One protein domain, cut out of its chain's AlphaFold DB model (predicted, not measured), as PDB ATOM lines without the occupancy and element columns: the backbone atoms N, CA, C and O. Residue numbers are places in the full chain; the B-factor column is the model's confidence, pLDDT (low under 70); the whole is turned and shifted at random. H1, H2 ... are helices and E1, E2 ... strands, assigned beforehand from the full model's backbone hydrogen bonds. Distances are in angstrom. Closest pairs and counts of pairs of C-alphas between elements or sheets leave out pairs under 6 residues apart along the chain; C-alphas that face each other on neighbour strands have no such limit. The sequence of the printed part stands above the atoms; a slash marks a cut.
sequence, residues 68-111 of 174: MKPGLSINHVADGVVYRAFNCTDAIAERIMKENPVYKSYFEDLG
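This is residues 68 to 111 of the 174 residues of an uncharacterized protein of Bacteroides sp. AR20 (UniProt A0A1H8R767). Two short helices, H1 and H2, meet at a corner, and the short strand E1 follows them; before them a long stretch with no named element, residues 68 to 89, folds back on itself, with residues 74 to 75 paired antiparallel with 82 to 83. The printed part has 44 residues, under half in named elements, in the order H1, H2, E1, and is mostly helix. It is compact, with a radius of gyration of the C-alphas of 9.5 A, and spans 27 by 21 by 17 A.

H1, residues 90 to 99, and H2, residues 101 to 106, only just touch, only at the corner by their link, with 3 pairs of C-alphas within 8 A; the closest, those of Met 97 and Tyr 103, are 5.5 A apart. They run opposite ways at a steep tilt of 42 degrees. E1, residues 107 to 109, pairs with no named strand, and meets H2 only through their link. The closest C-alphas of H1 and E1, those of Ala 93 and Phe 107, are 7.9 A apart. In H1 every O i to N i+4 pair is within hydrogen-bond range; in H2 0 of 2 are, but 3 of 3 O i to N i+3 pairs.

H1 is 14.3 A long from C-alpha 90 at (50.994, -22.361, -33.361), H2 10.1 A, and E1 6.2 A, ending at C-alpha 109 at (58.946, -17.026, -32.155).

The C-alphas of Gly 80 and Gly 111, the two farthest apart, are 28.6 A apart. The printed part has no cut, both links are tight, and no printed residue is under 70 in pLDDT.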
ATOM      1  N   MET A  68      51.715 -14.275 -29.574       90.62
ATOM      2  CA  MET A  68      51.297 -12.964 -30.075       90.62
ATOM      3  C   MET A  68      51.667 -11.880 -29.062       90.62
ATOM      4  O   MET A  68      51.341 -12.000 -27.885       90.62
ATOM      5  N   LYS A  69      52.282 -10.787 -29.524       90.06
ATOM      6  CA  LYS A  69      52.668  -9.661 -28.666       90.06
ATOM      7  C   LYS A  69      51.468  -9.085 -27.899       90.06
ATOM      8  O   LYS A  69      50.355  -9.021 -28.436       90.06
ATOM      9  N   PRO A  70      51.689  -8.593 -26.669       88.81
ATOM     10  CA  PRO A  70      50.616  -8.098 -25.821       88.81
ATOM     11  C   PRO A  70      49.902  -6.901 -26.460       88.81
ATOM     12  O   PRO A  70      50.525  -6.006 -27.029       88.81
ATOM     13  N   GLY A  71      48.572  -6.879 -26.345       86.38
ATOM     14  CA  GLY A  71      47.728  -5.795 -26.858       86.38
ATOM     15  C   GLY A  71      47.442  -5.843 -28.363       86.38
ATOM     16  O   GLY A  71      46.680  -5.006 -28.845       86.38
ATOM     17  N   LEU A  72      47.989  -6.816 -29.098       89.62
ATOM     18  CA  LEU A  72      47.650  -7.029 -30.503       89.62
ATOM     19  C   LEU A  72      46.436  -7.954 -30.662       89.62
ATOM     20  O   LEU A  72      46.138  -8.807 -29.824       89.62
ATOM     21  N   SER A  73      45.734  -7.767 -31.774       91.06
ATOM     22  CA  SER A  73      44.675  -8.656 -32.242       91.06
ATOM     23  C   SER A  73      44.648  -8.656 -33.764       91.06
ATOM     24  O   SER A  73      44.848  -7.611 -34.387       91.06
ATOM     25  N   ILE A  74      44.372  -9.810 -34.359       91.69
ATOM     26  CA  ILE A  74      44.258  -9.984 -35.805       91.69
ATOM     27  C   ILE A  74      42.797 -10.277 -36.136       91.69
ATOM     28  O   ILE A  74      42.266 -11.314 -35.751       91.69
ATOM     29  N   ASN A  75      42.159  -9.371 -36.875       92.88
ATOM     30  CA  ASN A  75      40.833  -9.607 -37.439       92.88
ATOM     31  C   ASN A  75      41.007 -10.367 -38.753       92.88
ATOM     32  O   ASN A  75      41.406  -9.778 -39.761       92.88
ATOM     33  N   HIS A  76      40.763 -11.675 -38.732       91.06
ATOM     34  CA  HIS A  76      40.914 -12.498 -39.918       91.06
ATOM     35  C   HIS A  76      39.651 -12.424 -40.782       91.06
ATOM     36  O   HIS A  76      38.582 -12.866 -40.371       91.06
ATOM     37  N   VAL A  77      39.769 -11.851 -41.985       89.25
ATOM     38  CA  VAL A  77      38.614 -11.579 -42.860       89.25
ATOM     39  C   VAL A  77      38.027 -12.859 -43.463       89.25
ATOM     40  O   VAL A  77      36.819 -12.922 -43.649       89.25
ATOM     41  N   ALA A  78      38.847 -13.879 -43.747       88.75
ATOM     42  CA  ALA A  78      38.360 -15.090 -44.410       88.75
ATOM     43  C   ALA A  78      37.546 -16.001 -43.476       88.75
ATOM     44  O   ALA A  78      36.524 -16.532 -43.898       88.75
ATOM     45  N   ASP A  79      37.954 -16.129 -42.208       89.25
ATOM     46  CA  ASP A  79      37.229 -16.947 -41.221       89.25
ATOM     47  C   ASP A  79      36.239 -16.126 -40.370       89.25
ATOM     48  O   ASP A  79      35.439 -16.693 -39.632       89.25
ATOM     49  N   GLY A  80      36.321 -14.791 -40.401       90.56
ATOM     50  CA  GLY A  80      35.526 -13.905 -39.539       90.56
ATOM     51  C   GLY A  80      35.912 -13.945 -38.051       90.56
ATOM     52  O   GLY A  80      35.183 -13.419 -37.213       90.56
ATOM     53  N   VAL A  81      37.048 -14.561 -37.706       92.25
ATOM     54  CA  VAL A  81      37.505 -14.755 -36.321       92.25
ATOM     55  C   VAL A  81      38.515 -13.679 -35.920       92.25
ATOM     56  O   VAL A  81      39.417 -13.320 -36.681       92.25
ATOM     57  N   VAL A  82      38.392 -13.191 -34.683       92.25
ATOM     58  CA  VAL A  82      39.391 -12.315 -34.059       92.25
ATOM     59  C   VAL A  82      40.385 -13.160 -33.271       92.25
ATOM     60  O   VAL A  82      40.053 -13.730 -32.228       92.25
ATOM     61  N   TYR A  83      41.623 -13.210 -33.750       92.56
ATOM     62  CA  TYR A  83      42.719 -13.871 -33.057       92.56
ATOM     63  C   TYR A  83      43.413 -12.912 -32.092       92.56
ATOM     64  O   TYR A  83      43.763 -11.782 -32.432       92.56
ATOM     65  N   ARG A  84      43.612 -13.389 -30.873       91.38
ATOM     66  CA  ARG A  84      44.365 -12.800 -29.769       91.38
ATOM     67  C   ARG A  84      45.366 -13.845 -29.290       91.38
ATOM     68  O   ARG A  84      45.280 -14.999 -29.690       91.38
ATOM     69  N   ALA A  85      46.274 -13.458 -28.399       88.75
ATOM     70  CA  ALA A  85      47.253 -14.383 -27.837       88.75
ATOM     71  C   ALA A  85      46.598 -15.695 -27.364       88.75
ATOM     72  O   ALA A  85      46.892 -16.729 -27.933       88.75
ATOM     73  N   PHE A  86      45.601 -15.665 -26.473       86.88
ATOM     74  CA  PHE A  86      44.992 -16.886 -25.911       86.88
ATOM     75  C   PHE A  86      44.360 -17.893 -26.895       86.88
ATOM     76  O   PHE A  86      44.312 -19.077 -26.574       86.88
ATOM     77  N   ASN A  87      43.860 -17.463 -28.059       87.75
ATOM     78  CA  ASN A  87      43.191 -18.343 -29.032       87.75
ATOM     79  C   ASN A  87      43.992 -18.536 -30.330       87.75
ATOM     80  O   ASN A  87      43.479 -19.125 -31.283       87.75
ATOM     81  N   CYS A  88      45.228 -18.039 -30.393       89.62
ATOM     82  CA  CYS A  88      46.093 -18.186 -31.554       89.62
ATOM     83  C   CYS A  88      47.127 -19.284 -31.292       89.62
ATOM     84  O   CYS A  88      48.209 -19.028 -30.780       89.62
ATOM     85  N   THR A  89      46.772 -20.526 -31.629       90.25
ATOM     86  CA  THR A  89      47.698 -21.663 -31.535       90.25
ATOM     87  C   THR A  89      48.792 -21.582 -32.597       90.25
ATOM     88  O   THR A  89      48.655 -20.872 -33.596       90.25
ATOM     89  N   ASP A  90      49.857 -22.368 -32.433       89.38
ATOM     90  CA  ASP A  90      50.994 -22.361 -33.361       89.38
ATOM     91  C   ASP A  90      50.570 -22.661 -34.811       89.38
ATOM     92  O   ASP A  90      50.980 -21.963 -35.736       89.38
ATOM     93  N   ALA A  91      49.669 -23.627 -35.013       90.56
ATOM     94  CA  ALA A  91      49.136 -23.967 -36.334       90.56
ATOM     95  C   ALA A  91      48.334 -22.814 -36.967       90.56
ATOM     96  O   ALA A  91      48.425 -22.560 -38.171       90.56
ATOM     97  N   ILE A  92      47.557 -22.090 -36.155       91.94
ATOM     98  CA  ILE A  92      46.796 -20.919 -36.604       91.94
ATOM     99  C   ILE A  92      47.756 -19.789 -36.973       91.94
ATOM    100  O   ILE A  92      47.591 -19.167 -38.024       91.94
ATOM    101  N   ALA A  93      48.768 -19.548 -36.142       90.69
ATOM    102  CA  ALA A  93      49.781 -18.535 -36.382       90.69
ATOM    103  C   ALA A  93      50.518 -18.811 -37.705       90.69
ATOM    104  O   ALA A  93      50.616 -17.918 -38.548       90.69
ATOM    105  N   GLU A  94      50.959 -20.049 -37.950       91.44
ATOM    106  CA  GLU A  94      51.613 -20.444 -39.206       91.44
ATOM    107  C   GLU A  94      50.708 -20.272 -40.428       91.44
ATOM    108  O   GLU A  94      51.151 -19.739 -41.451       91.44
ATOM    109  N   ARG A  95      49.432 -20.662 -40.319       93.00
ATOM    110  CA  ARG A  95      48.438 -20.477 -41.384       93.00
ATOM    111  C   ARG A  95      48.276 -18.999 -41.743       93.00
ATOM    112  O   ARG A  95      48.472 -18.625 -42.899       93.00
ATOM    113  N   ILE A  96      48.016 -18.151 -40.751       92.00
ATOM    114  CA  ILE A  96      47.776 -16.714 -40.949       92.00
ATOM    115  C   ILE A  96      49.045 -16.005 -41.449       92.00
ATOM    116  O   ILE A  96      48.975 -15.125 -42.307       92.00
ATOM    117  N   MET A  97      50.227 -16.403 -40.968       90.81
ATOM    118  CA  MET A  97      51.510 -15.870 -41.446       90.81
ATOM    119  C   MET A  97      51.843 -16.289 -42.884       90.81
ATOM    120  O   MET A  97      52.584 -15.575 -43.570       90.81
ATOM    121  N   LYS A  98      51.341 -17.444 -43.337       91.88
ATOM    122  CA  LYS A  98      51.474 -17.912 -44.723       91.88
ATOM    123  C   LYS A  98      50.531 -17.157 -45.657       91.88
ATOM    124  O   LYS A  98      50.941 -16.805 -46.758       91.88
ATOM    125  N   GLU A  99      49.307 -16.898 -45.210       92.12
ATOM    126  CA  GLU A  99      48.307 -16.122 -45.951       92.12
ATOM    127  C   GLU A  99      48.709 -14.651 -46.073       92.12
ATOM    128  O   GLU A  99      48.646 -14.075 -47.159       92.12
ATOM    129  N   ASN A 100      49.179 -14.048 -44.979       90.94
ATOM    130  CA  ASN A 100      49.646 -12.672 -44.978       90.94
ATOM    131  C   ASN A 100      50.947 -12.514 -44.162       90.94
ATOM    132  O   ASN A 100      50.928 -12.500 -42.925       90.94
ATOM    133  N   PRO A 101      52.091 -12.301 -44.841       91.06
ATOM    134  CA  PRO A 101      53.391 -12.148 -44.194       91.06
ATOM    135  C   PRO A 101      53.502 -10.961 -43.227       91.06
ATOM    136  O   PRO A 101      54.424 -10.950 -42.412       91.06
ATOM    137  N   VAL A 102      52.599  -9.974 -43.287       91.12
ATOM    138  CA  VAL A 102      52.596  -8.806 -42.383       91.12
ATOM    139  C   VAL A 102      52.445  -9.237 -40.923       91.12
ATOM    140  O   VAL A 102      53.094  -8.676 -40.032       91.12
ATOM    141  N   TYR A 103      51.667 -10.294 -40.678       90.19
ATOM    142  CA  TYR A 103      51.404 -10.790 -39.330       90.19
ATOM    143  C   TYR A 103      52.623 -11.421 -38.660       90.19
ATOM    144  O   TYR A 103      52.644 -11.525 -37.440       90.19
ATOM    145  N   LYS A 104      53.696 -11.743 -39.397       89.88
ATOM    146  CA  LYS A 104      54.948 -12.242 -38.799       89.88
ATOM    147  C   LYS A 104      55.521 -11.291 -37.747       89.88
ATOM    148  O   LYS A 104      56.138 -11.733 -36.792       89.88
ATOM    149  N   SER A 105      55.294  -9.985 -37.902       91.62
ATOM    150  CA  SER A 105      55.758  -8.971 -36.944       91.62
ATOM    151  C   SER A 105      54.968  -8.942 -35.623       91.62
ATOM    152  O   SER A 105      55.427  -8.332 -34.647       91.62
ATOM    153  N   TYR A 106      53.806  -9.605 -35.585       90.50
ATOM    154  CA  TYR A 106      52.873  -9.632 -34.457       90.50
ATOM    155  C   TYR A 106      53.208 -10.775 -33.498       90.50
ATOM    156  O   TYR A 106      52.821 -10.713 -32.334       90.50
ATOM    157  N   PHE A 107      53.938 -11.784 -33.977       90.62
ATOM    158  CA  PHE A 107      54.343 -12.949 -33.204       90.62
ATOM    159  C   PHE A 107      55.810 -12.857 -32.786       90.62
ATOM    160  O   PHE A 107      56.668 -12.369 -33.524       90.62
ATOM    161  N   GLU A 108      56.085 -13.349 -31.589       88.12
ATOM    162  CA  GLU A 108      57.411 -13.673 -31.093       88.12
ATOM    163  C   GLU A 108      57.597 -15.191 -31.206       88.12
ATOM    164  O   GLU A 108      56.808 -15.967 -30.669       88.12
ATOM    165  N   ASP A 109      58.599 -15.612 -31.982       86.38
ATOM    166  CA  ASP A 109      58.946 -17.026 -32.155       86.38
ATOM    167  C   ASP A 109      59.911 -17.431 -31.041       86.38
ATOM    168  O   ASP A 109      61.113 -17.150 -31.122       86.38
ATOM    169  N   LEU A 110      59.360 -18.096 -30.027       78.44
ATOM    170  CA  LEU A 110      60.076 -18.638 -28.874       78.44
ATOM    171  C   LEU A 110      60.993 -19.817 -29.234       78.44
ATOM    172  O   LEU A 110      61.755 -20.271 -28.385       78.44
ATOM    173  N   GLY A 111      60.972 -20.271 -30.490       71.56
ATOM    174  CA  GLY A 111      61.795 -21.364 -30.986       71.56
ATOM    175  C   GLY A 111      61.066 -22.710 -30.978       71.56
ATOM    176  O   GLY A 111      60.018 -22.863 -30.349       71.56
TER     177      GLY A 111